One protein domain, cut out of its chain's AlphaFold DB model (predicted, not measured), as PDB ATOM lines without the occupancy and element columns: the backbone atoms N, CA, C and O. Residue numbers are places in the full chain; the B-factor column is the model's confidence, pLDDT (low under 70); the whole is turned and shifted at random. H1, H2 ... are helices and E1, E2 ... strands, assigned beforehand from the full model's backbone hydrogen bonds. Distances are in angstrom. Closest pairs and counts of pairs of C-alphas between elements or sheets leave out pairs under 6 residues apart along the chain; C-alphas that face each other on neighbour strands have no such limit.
ATOM      1  N   GLY A   2      18.949 -26.412  10.990       80.50
ATOM      2  CA  GLY A   2      19.609 -26.886   9.770       80.50
ATOM      3  C   GLY A   2      21.079 -27.195  10.023       80.50
ATOM      4  O   GLY A   2      21.918 -26.351   9.732       80.50
ATOM      5  N   TYR A   3      21.387 -28.367  10.578       84.62
ATOM      6  CA  TYR A   3      22.771 -28.837  10.680       84.62
ATOM      7  C   TYR A   3      23.147 -29.618   9.420       84.62
ATOM      8  O   TYR A   3      22.387 -30.471   8.958       84.62
ATOM      9  N   GLN A   4      24.329 -29.341   8.875       91.81
ATOM     10  CA  GLN A   4      24.937 -30.159   7.834       91.81
ATOM     11  C   GLN A   4      25.910 -31.136   8.489       91.81
ATOM     12  O   GLN A   4      26.773 -30.732   9.264       91.81
ATOM     13  N   LEU A   5      25.787 -32.426   8.173       91.25
ATOM     14  CA  LEU A   5      26.737 -33.428   8.641       91.25
ATOM     15  C   LEU A   5      28.100 -33.192   7.983       91.25
ATOM     16  O   LEU A   5      28.221 -33.291   6.761       91.25
ATOM     17  N   ILE A   6      29.114 -32.904   8.799       92.75
ATOM     18  CA  ILE A   6      30.482 -32.633   8.334       92.75
ATOM     19  C   ILE A   6      31.433 -33.817   8.531       92.75
ATOM     20  O   ILE A   6      32.321 -34.026   7.709       92.75
ATOM     21  N   TYR A   7      31.262 -34.610   9.595       92.75
ATOM     22  CA  TYR A   7      32.177 -35.702   9.928       92.75
ATOM     23  C   TYR A   7      31.519 -36.734  10.851       92.75
ATOM     24  O   TYR A   7      30.677 -36.382  11.674       92.75
ATOM     25  N   ILE A   8      31.920 -38.005  10.733       93.38
ATOM     26  CA  ILE A   8      31.503 -39.085  11.638       93.38
ATOM     27  C   ILE A   8      32.746 -39.647  12.319       93.38
ATOM     28  O   ILE A   8      33.662 -40.133  11.656       93.38
ATOM     29  N   VAL A   9      32.742 -39.642  13.651       90.25
ATOM     30  CA  VAL A   9      33.789 -40.262  14.462       90.25
ATOM     31  C   VAL A   9      33.308 -41.631  14.941       90.25
ATOM     32  O   VAL A   9      32.220 -41.755  15.496       90.25
ATOM     33  N   ARG A  10      34.124 -42.671  14.749       89.12
ATOM     34  CA  ARG A  10      33.909 -43.995  15.351       89.12
ATOM     35  C   ARG A  10      35.162 -44.381  16.119       89.12
ATOM     36  O   ARG A  10      36.188 -44.666  15.510       89.12
ATOM     37  N   LEU A  11      35.068 -44.377  17.442       83.19
ATOM     38  CA  LEU A  11      36.150 -44.785  18.332       83.19
ATOM     39  C   LEU A  11      35.746 -46.057  19.061       83.19
ATOM     40  O   LEU A  11      34.601 -46.208  19.480       83.19
ATOM     41  N   TRP A  12      36.704 -46.963  19.214       78.31
ATOM     42  CA  TRP A  12      36.591 -48.079  20.143       78.31
ATOM     43  C   TRP A  12      37.254 -47.684  21.468       78.31
ATOM     44  O   TRP A  12      38.147 -46.832  21.457       78.31
ATOM     45  N   PRO A  13      36.899 -48.321  22.600       65.62
ATOM     46  CA  PRO A  13      37.432 -47.956  23.918       65.62
ATOM     47  C   PRO A  13      38.965 -47.949  24.025       65.62
ATOM     48  O   PRO A  13      39.514 -47.304  24.906       65.62
ATOM     49  N   GLN A  14      39.663 -48.656  23.131       75.44
ATOM     50  CA  GLN A  14      41.129 -48.734  23.100       75.44
ATOM     51  C   GLN A  14      41.755 -48.038  21.884       75.44
ATOM     52  O   GLN A  14      42.955 -48.160  21.651       75.44
ATOM     53  N   SER A  15      40.962 -47.338  21.068       79.50
ATOM     54  CA  SER A  15      41.471 -46.673  19.864       79.50
ATOM     55  C   SER A  15      42.368 -45.483  20.190       79.50
ATOM     56  O   SER A  15      43.316 -45.230  19.453       79.50
ATOM     57  N   VAL A  16      42.072 -44.753  21.269       83.12
ATOM     58  CA  VAL A  16      42.823 -43.568  21.700       83.12
ATOM     59  C   VAL A  16      42.833 -43.462  23.234       83.12
ATOM     60  O   VAL A  16      41.867 -43.898  23.859       83.12
ATOM     61  N   PRO A  17      43.878 -42.870  23.852       79.56
ATOM     62  CA  PRO A  17      43.988 -42.775  25.313       79.56
ATOM     63  C   PRO A  17      42.877 -41.954  25.983       79.56
ATOM     64  O   PRO A  17      42.456 -42.283  27.084       79.56
ATOM     65  N   GLU A  18      42.397 -40.898  25.316       84.25
ATOM     66  CA  GLU A  18      41.317 -40.028  25.801       84.25
ATOM     67  C   GLU A  18      40.291 -39.776  24.676       84.25
ATOM     68  O   GLU A  18      40.428 -38.809  23.918       84.25
ATOM     69  N   PRO A  19      39.272 -40.647  24.523       86.94
ATOM     70  CA  PRO A  19      38.304 -40.573  23.424       86.94
ATOM     71  C   PRO A  19      37.539 -39.250  23.353       86.94
ATOM     72  O   PRO A  19      37.469 -38.649  22.281       86.94
ATOM     73  N   LEU A  20      37.037 -38.755  24.489       87.25
ATOM     74  CA  LEU A  20      36.292 -37.498  24.543       87.25
ATOM     75  C   LEU A  20      37.162 -36.306  24.122       87.25
ATOM     76  O   LEU A  20      36.770 -35.530  23.254       87.25
ATOM     77  N   ARG A  21      38.387 -36.198  24.658       86.94
ATOM     78  CA  ARG A  21      39.328 -35.134  24.266       86.94
ATOM     79  C   ARG A  21      39.655 -35.197  22.775       86.94
ATOM     80  O   ARG A  21      39.744 -34.157  22.126       86.94
ATOM     81  N   HIS A  22      39.824 -36.398  22.228       88.81
ATOM     82  CA  HIS A  22      40.096 -36.580  20.807       88.81
ATOM     83  C   HIS A  22      38.939 -36.067  19.933       88.81
ATOM     84  O   HIS A  22      39.177 -35.297  19.004       88.81
ATOM     85  N   VAL A  23      37.692 -36.425  20.264       90.75
ATOM     86  CA  VAL A  23      36.492 -35.931  19.561       90.75
ATOM     87  C   VAL A  23      36.379 -34.410  19.660       90.75
ATOM     88  O   VAL A  23      36.132 -33.761  18.646       90.75
ATOM     89  N   LEU A  24      36.617 -33.829  20.840       90.00
ATOM     90  CA  LEU A  24      36.596 -32.374  21.031       90.00
ATOM     91  C   LEU A  24      37.666 -31.663  20.195       90.00
ATOM     92  O   LEU A  24      37.401 -30.600  19.640       90.00
ATOM     93  N   GLY A  25      38.849 -32.263  20.041       88.50
ATOM     94  CA  GLY A  25      39.888 -31.749  19.147       88.50
ATOM     95  C   GLY A  25      39.448 -31.723  17.681       88.50
ATOM     96  O   GLY A  25      39.688 -30.737  16.987       88.50
ATOM     97  N   ILE A  26      38.755 -32.772  17.218       90.19
ATOM     98  CA  ILE A  26      38.180 -32.819  15.865       90.19
ATOM     99  C   ILE A  26      37.087 -31.756  15.713       90.19
ATOM    100  O   ILE A  26      37.105 -30.999  14.748       90.19
ATOM    101  N   ALA A  27      36.160 -31.674  16.670       91.81
ATOM    102  CA  ALA A  27      35.075 -30.698  16.651       91.81
ATOM    103  C   ALA A  27      35.608 -29.256  16.609       91.81
ATOM    104  O   ALA A  27      35.126 -28.456  15.812       91.81
ATOM    105  N   ALA A  28      36.647 -28.946  17.392       88.19
ATOM    106  CA  ALA A  28      37.285 -27.632  17.400       88.19
ATOM    107  C   ALA A  28      38.020 -27.338  16.085       88.19
ATOM    108  O   ALA A  28      37.901 -26.243  15.545       88.19
ATOM    109  N   GLY A  29      38.749 -28.318  15.540       88.19
ATOM    110  CA  GLY A  29      39.455 -28.170  14.265       88.19
ATOM    111  C   GLY A  29      38.526 -27.993  13.058       88.19
ATOM    112  O   GLY A  29      38.936 -27.411  12.057       88.19
ATOM    113  N   LEU A  30      37.285 -28.475  13.153       90.88
ATOM    114  CA  LEU A  30      36.254 -28.334  12.123       90.88
ATOM    115  C   LEU A  30      35.301 -27.152  12.358       90.88
ATOM    116  O   LEU A  30      34.403 -26.957  11.541       90.88
ATOM    117  N   ASP A  31      35.464 -26.406  13.457       87.06
ATOM    118  CA  ASP A  31      34.513 -25.381  13.920       87.06
ATOM    119  C   ASP A  31      33.061 -25.904  13.943       87.06
ATOM    120  O   ASP A  31      32.117 -25.295  13.434       87.06
ATOM    121  N   ALA A  32      32.886 -27.120  14.471       91.06
ATOM    122  CA  ALA A  32      31.603 -27.807  14.468       91.06
ATOM    123  C   ALA A  32      30.574 -27.054  15.326       91.06
ATOM    124  O   ALA A  32      30.797 -26.802  16.508       91.06
ATOM    125  N   ALA A  33      29.407 -26.756  14.753       91.25
ATOM    126  CA  ALA A  33      28.326 -26.086  15.481       91.25
ATOM    127  C   ALA A  33      27.649 -26.992  16.525       91.25
ATOM    128  O   ALA A  33      27.141 -26.493  17.529       91.25
ATOM    129  N   ALA A  34      27.646 -28.309  16.299       93.62
ATOM    130  CA  ALA A  34      27.075 -29.286  17.216       93.62
ATOM    131  C   ALA A  34      27.761 -30.652  17.111       93.62
ATOM    132  O   ALA A  34      28.223 -31.049  16.036       93.62
ATOM    133  N   VAL A  35      27.744 -31.399  18.212       94.75
ATOM    134  CA  VAL A  35      28.105 -32.819  18.280       94.75
ATOM    135  C   VAL A  35      26.855 -33.627  18.612       94.75
ATOM    136  O   VAL A  35      26.142 -33.321  19.565       94.75
ATOM    137  N   ILE A  36      26.597 -34.674  17.826       94.75
ATOM    138  CA  ILE A  36      25.466 -35.587  18.026       94.75
ATOM    139  C   ILE A  36      25.999 -36.922  18.542       94.75
ATOM    140  O   ILE A  36      26.863 -37.528  17.903       94.75
ATOM    141  N   VAL A  37      25.469 -37.393  19.668       94.25
ATOM    142  CA  VAL A  37      25.826 -38.679  20.287       94.25
ATOM    143  C   VAL A  37      24.579 -39.515  20.589       94.25
ATOM    144  O   VAL A  37      23.496 -38.952  20.753       94.25
ATOM    145  N   PRO A  38      24.683 -40.855  20.673       93.75
ATOM    146  CA  PRO A  38      23.544 -41.693  21.040       93.75
ATOM    147  C   PRO A  38      22.959 -41.337  22.412       93.75
ATOM    148  O   PRO A  38      21.759 -41.111  22.511       93.75
ATOM    149  N   ASP A  39      23.808 -41.220  23.430       93.56
ATOM    150  CA  ASP A  39      23.445 -40.949  24.824       93.56
ATOM    151  C   ASP A  39      24.596 -40.216  25.548       93.56
ATOM    152  O   ASP A  39      25.665 -39.981  24.975       93.56
ATOM    153  N   LEU A  40      24.389 -39.852  26.818       91.50
ATOM    154  CA  LEU A  40      25.406 -39.169  27.626       91.50
ATOM    155  C   LEU A  40      26.617 -40.045  27.986       91.50
ATOM    156  O   LEU A  40      27.674 -39.496  28.309       91.50
ATOM    157  N   GLU A  41      26.522 -41.375  27.912       90.06
ATOM    158  CA  GLU A  41      27.662 -42.259  28.195       90.06
ATOM    159  C   GLU A  41      28.777 -42.059  27.162       90.06
ATOM    160  O   GLU A  41      29.956 -42.142  27.495       90.06
ATOM    161  N   HIS A  42      28.422 -41.679  25.931       88.81
ATOM    162  CA  HIS A  42      29.377 -41.373  24.861       88.81
ATOM    163  C   HIS A  42      30.194 -40.092  25.096       88.81
ATOM    164  O   HIS A  42      31.167 -39.846  24.381       88.81
ATOM    165  N   VAL A  43      29.811 -39.280  26.085       89.31
ATOM    166  CA  VAL A  43      30.551 -38.091  26.538       89.31
ATOM    167  C   VAL A  43      30.971 -38.218  28.004       89.31
ATOM    168  O   VAL A  43      31.076 -37.215  28.705       89.31
ATOM    169  N   ASP A  44      31.176 -39.447  28.491       88.50
ATOM    170  CA  ASP A  44      31.567 -39.758  29.875       88.50
ATOM    171  C   ASP A  44      30.637 -39.132  30.934       88.50
ATOM    172  O   ASP A  44      31.067 -38.799  32.040       88.50
ATOM    173  N   ASN A  45      29.355 -38.939  30.598       89.38
ATOM    174  CA  ASN A  45      28.374 -38.199  31.400       89.38
ATOM    175  C   ASN A  45      28.809 -36.759  31.753       89.38
ATOM    176  O   ASN A  45      28.401 -36.206  32.776       89.38
ATOM    177  N   GLN A  46      29.630 -36.132  30.904       84.75
ATOM    178  CA  GLN A  46      30.169 -34.778  31.071       84.75
ATOM    179  C   GLN A  46      29.737 -33.848  29.920       84.75
ATOM    180  O   GLN A  46      30.580 -33.362  29.161       84.75
ATOM    181  N   PRO A  47      28.432 -33.524  29.794       89.44
ATOM    182  CA  PRO A  47      27.927 -32.681  28.706       89.44
ATOM    183  C   PRO A  47      28.549 -31.277  28.700       89.44
ATOM    184  O   PRO A  47      28.745 -30.695  27.638       89.44
ATOM    185  N   GLY A  48      28.940 -30.755  29.871       85.56
ATOM    186  CA  GLY A  48      29.556 -29.431  30.006       85.56
ATOM    187  C   GLY A  48      30.820 -29.240  29.162       85.56
ATOM    188  O   GLY A  48      30.983 -28.183  28.565       85.56
ATOM    189  N   LEU A  49      31.661 -30.274  29.031       85.38
ATOM    190  CA  LEU A  49      32.890 -30.196  28.230       85.38
ATOM    191  C   LEU A  49      32.606 -30.015  26.735       85.38
ATOM    192  O   LEU A  49      33.379 -29.366  26.034       85.38
ATOM    193  N   VAL A  50      31.505 -30.588  26.246       89.44
ATOM    194  CA  VAL A  50      31.065 -30.403  24.860       89.44
ATOM    195  C   VAL A  50      30.410 -29.038  24.699       89.44
ATOM    196  O   VAL A  50      30.748 -28.310  23.766       89.44
ATOM    197  N   CYS A  51      29.546 -28.663  25.648       91.19
ATOM    198  CA  CYS A  51      28.843 -27.383  25.650       91.19
ATOM    199  C   CYS A  51      29.779 -26.171  25.717       91.19
ATOM    200  O   CYS A  51      29.410 -25.111  25.223       91.19
ATOM    201  N   ASP A  52      30.987 -26.288  26.272       85.94
ATOM    202  CA  ASP A  52      31.987 -25.211  26.219       85.94
ATOM    203  C   ASP A  52      32.419 -24.879  24.773       85.94
ATOM    204  O   ASP A  52      32.797 -23.744  24.459       85.94
ATOM    205  N   LEU A  53      32.331 -25.858  23.867       87.19
ATOM    206  CA  LEU A  53      32.776 -25.751  22.481       87.19
ATOM    207  C   LEU A  53      31.622 -25.566  21.487       87.19
ATOM    208  O   LEU A  53      31.719 -24.719  20.601       87.19
ATOM    209  N   CYS A  54      30.551 -26.347  21.608       90.44
ATOM    210  CA  CYS A  54      29.460 -26.433  20.631       90.44
ATOM    211  C   CYS A  54      28.178 -26.981  21.275       90.44
ATOM    212  O   CYS A  54      28.200 -27.370  22.439       90.44
ATOM    213  N   ASP A  55      27.057 -27.010  20.551       93.31
ATOM    214  CA  ASP A  55      25.851 -27.668  21.067       93.31
ATOM    215  C   ASP A  55      26.091 -29.185  21.185       93.31
ATOM    216  O   ASP A  55      26.730 -29.794  20.325       93.31
ATOM    217  N   LEU A  56      25.541 -29.824  22.214       94.56
ATOM    218  CA  LEU A  56      25.494 -31.283  22.320       94.56
ATOM    219  C   LEU A  56      24.059 -31.759  22.104       94.56
ATOM    220  O   LEU A  56      23.132 -31.282  22.750       94.56
ATOM    221  N   ILE A  57      23.868 -32.730  21.216       93.88
ATOM    222  CA  ILE A  57      22.567 -33.351  20.961       93.88
ATOM    223  C   ILE A  57      22.673 -34.837  21.291       93.88
ATOM    224  O   ILE A  57      23.492 -35.548  20.707       93.88
ATOM    225  N   THR A  58      21.837 -35.313  22.208       95.38
ATOM    226  CA  THR A  58      21.669 -36.743  22.485       95.38
ATOM    227  C   THR A  58      20.468 -37.271  21.712       95.38
ATOM    228  O   THR A  58      19.459 -36.583  21.575       95.38
ATOM    229  N   VAL A  59      20.570 -38.490  21.180       93.94
ATOM    230  CA  VAL A  59      19.463 -39.141  20.458       93.94
ATOM    231  C   VAL A  59      18.505 -39.834  21.429       93.94
ATOM    232  O   VAL A  59      17.294 -39.811  21.218       93.94
ATOM    233  N   PHE A  60      19.028 -40.452  22.490       87.94
ATOM    234  CA  PHE A  60      18.245 -41.133  23.515       87.94
ATOM    235  C   PHE A  60      18.792 -40.856  24.931       87.94
ATOM    236  O   PHE A  60      19.883 -41.319  25.266       87.94
ATOM    237  N   PRO A  61      18.036 -40.149  25.793       86.62
ATOM    238  CA  PRO A  61      16.831 -39.384  25.457       86.62
ATOM    239  C   PRO A  61      17.135 -38.285  24.426       86.62
ATOM    240  O   PRO A  61      18.272 -37.823  24.328       86.62
ATOM    241  N   GLU A  62      16.128 -37.887  23.643       90.69
ATOM    242  CA  GLU A  62      16.282 -36.778  22.699       90.69
ATOM    243  C   GLU A  62      16.383 -35.471  23.489       90.69
ATOM    244  O   GLU A  62      15.385 -34.947  23.985       90.69
ATOM    245  N   GLU A  63      17.602 -34.963  23.637       91.38
ATOM    246  CA  GLU A  63      17.871 -33.720  24.348       91.38
ATOM    247  C   GLU A  63      18.873 -32.874  23.573       91.38
ATOM    248  O   GLU A  63      19.810 -33.366  22.945       91.38
ATOM    249  N   THR A  64      18.666 -31.561  23.625       92.81
ATOM    250  CA  THR A  64      19.613 -30.577  23.105       92.81
ATOM    251  C   THR A  64      20.173 -29.779  24.267       92.81
ATOM    252  O   THR A  64      19.458 -29.049  24.955       92.81
ATOM    253  N   TRP A  65      21.475 -29.904  24.452       91.75
ATOM    254  CA  TRP A  65      22.281 -29.174  25.407       91.75
ATOM    255  C   TRP A  65      22.925 -28.013  24.658       91.75
ATOM    256  O   TRP A  65      23.892 -28.189  23.917       91.75
ATOM    257  N   ALA A  66      22.344 -26.825  24.808       89.69
ATOM    258  CA  ALA A  66      22.853 -25.640  24.136       89.69
ATOM    259  C   ALA A  66      24.295 -25.357  24.569       89.69
ATOM    260  O   ALA A  66      24.629 -25.464  25.757       89.69
ATOM    261  N   ARG A  67      25.121 -24.949  23.602       86.06
ATOM    262  CA  ARG A  67      26.464 -24.441  23.837       86.06
ATOM    263  C   ARG A  67      26.388 -23.413  24.953       86.06
ATOM    264  O   ARG A  67      25.621 -22.446  24.888       86.06
ATOM    265  N   ALA A  68      27.215 -23.603  25.969       74.81
ATOM    266  CA  ALA A  68      27.472 -22.559  26.925       74.81
ATOM    267  C   ALA A  68      28.097 -21.403  26.142       74.81
ATOM    268  O   ALA A  68      29.221 -21.502  25.643       74.81
ATOM    269  N   LEU A  69      27.367 -20.289  26.018       61.06
ATOM    270  CA  LEU A  69      28.023 -19.024  25.714       61.06
ATOM    271  C   LEU A  69      29.184 -18.924  26.696       61.06
ATOM    272  O   LEU A  69      28.944 -19.146  27.893       61.06
TER     273      LEU A  69
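AT A GLANCE: This is residues 2 to 69 of the 161 residues of an uncharacterized protein of Nocardia terpenica (UniProt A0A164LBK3). A small sheet of three strands has two short helices, H2 and H3, over one of its faces, and a longer helix, H1, standing off beyond its E1 edge and near both of them. A lead of 17 residues with no named element, residues 2 to 18, goes round to H1, and its residues 12 to 18 stick out at one end. The printed part has 68 residues, with three named helices and three named strands in the order H1, E1, H2, H3, E2, E3; the sheet is mixed, in the order E1, E2, E3. The class is mixed, helices and strands, though under half of the residues, 31 of 68, are in named elements. The whole is compact, with a radius of gyration of the C-alphas of 11.3 A, and spans 32 by 26 by 21 A.

HOW THE PARTS SIT: After the lead comes H1, residues 19 to 29. A tight link of 4 residues joins it to E1, residues 34 to 37, and the closest C-alphas of the two, those of Ala 27 and Val 35, are 7.5 A apart. E1 is an edge strand, and its parallel neighbour is the inner strand E2, residues 55 to 58, at an angle of 19 degrees. Across this pair N 35 and O 55 are 2.8 A apart and N 37 and O 57 are 2.9 A apart, both within hydrogen-bond range. Between these strands come H2, residues 40 to 43, and H3, residues 47 to 51. E1, H2, H3 and E2 make a strand-helix-strand unit, two parallel neighbour strands with helices between them, and its crossover is right-handed. H2 and H3 are on the same face of the sheet. H2, at a height over the sheet of 8.1 A, lies over E1, but only just, with 3 of its 4 C-alphas. H3, at a height over the sheet of 7.5 A, lies over E2, also only just, with 3 of its 5 C-alphas; its closest C-alphas to E2 are those of Val 50 and Leu 56, at 6.2 A. H2 and H3 are close but not clearly touching, with the closest C-alphas, those of Leu 40 and Pro 47, 7.0 A apart. H1 is close but not clearly touching to H2, with the C-alphas of Leu 20 and Val 43 closest at 6.1 A. H1 stands likewise to H3, with the C-alphas of Leu 24 and Val 50 closest at 7.0 A. H1 is not on the sheet, but only just, with 4 pairs of C-alphas within 10 A. E2 and the edge strand E3, residues 63 to 65, form a hairpin, antiparallel at 158 degrees, with N 65 and O 56 at 2.7 A, within hydrogen-bond range. H1 is apart from E2 and E3. Every O i to N i+4 pair is within hydrogen-bond range in H1 and H3; H2 is too short for such a pair.

IN THESE COORDINATES: Residue 2 has its C-alpha at (19.609, -26.886, 9.770). H1, of 11 residues, begins with C-alpha 19 at (38.304, -40.573, 23.424) and is 15.5 A long. E1 is 10.0 A and E2 10.1 A long, with 4 residues each. H2 has 4 residues and H3 has 5. E3, of 3 residues, ends with C-alpha 65 at (22.281, -29.174, 25.407).

THE WHOLE: The two C-alphas farthest apart, those of Gly 2 and Gln 14, are 33.4 A apart. The printed part has no cut, and the links between named elements are tight. The mean pLDDT of the printed part is 88.1; residues 13 and 69 are under 70.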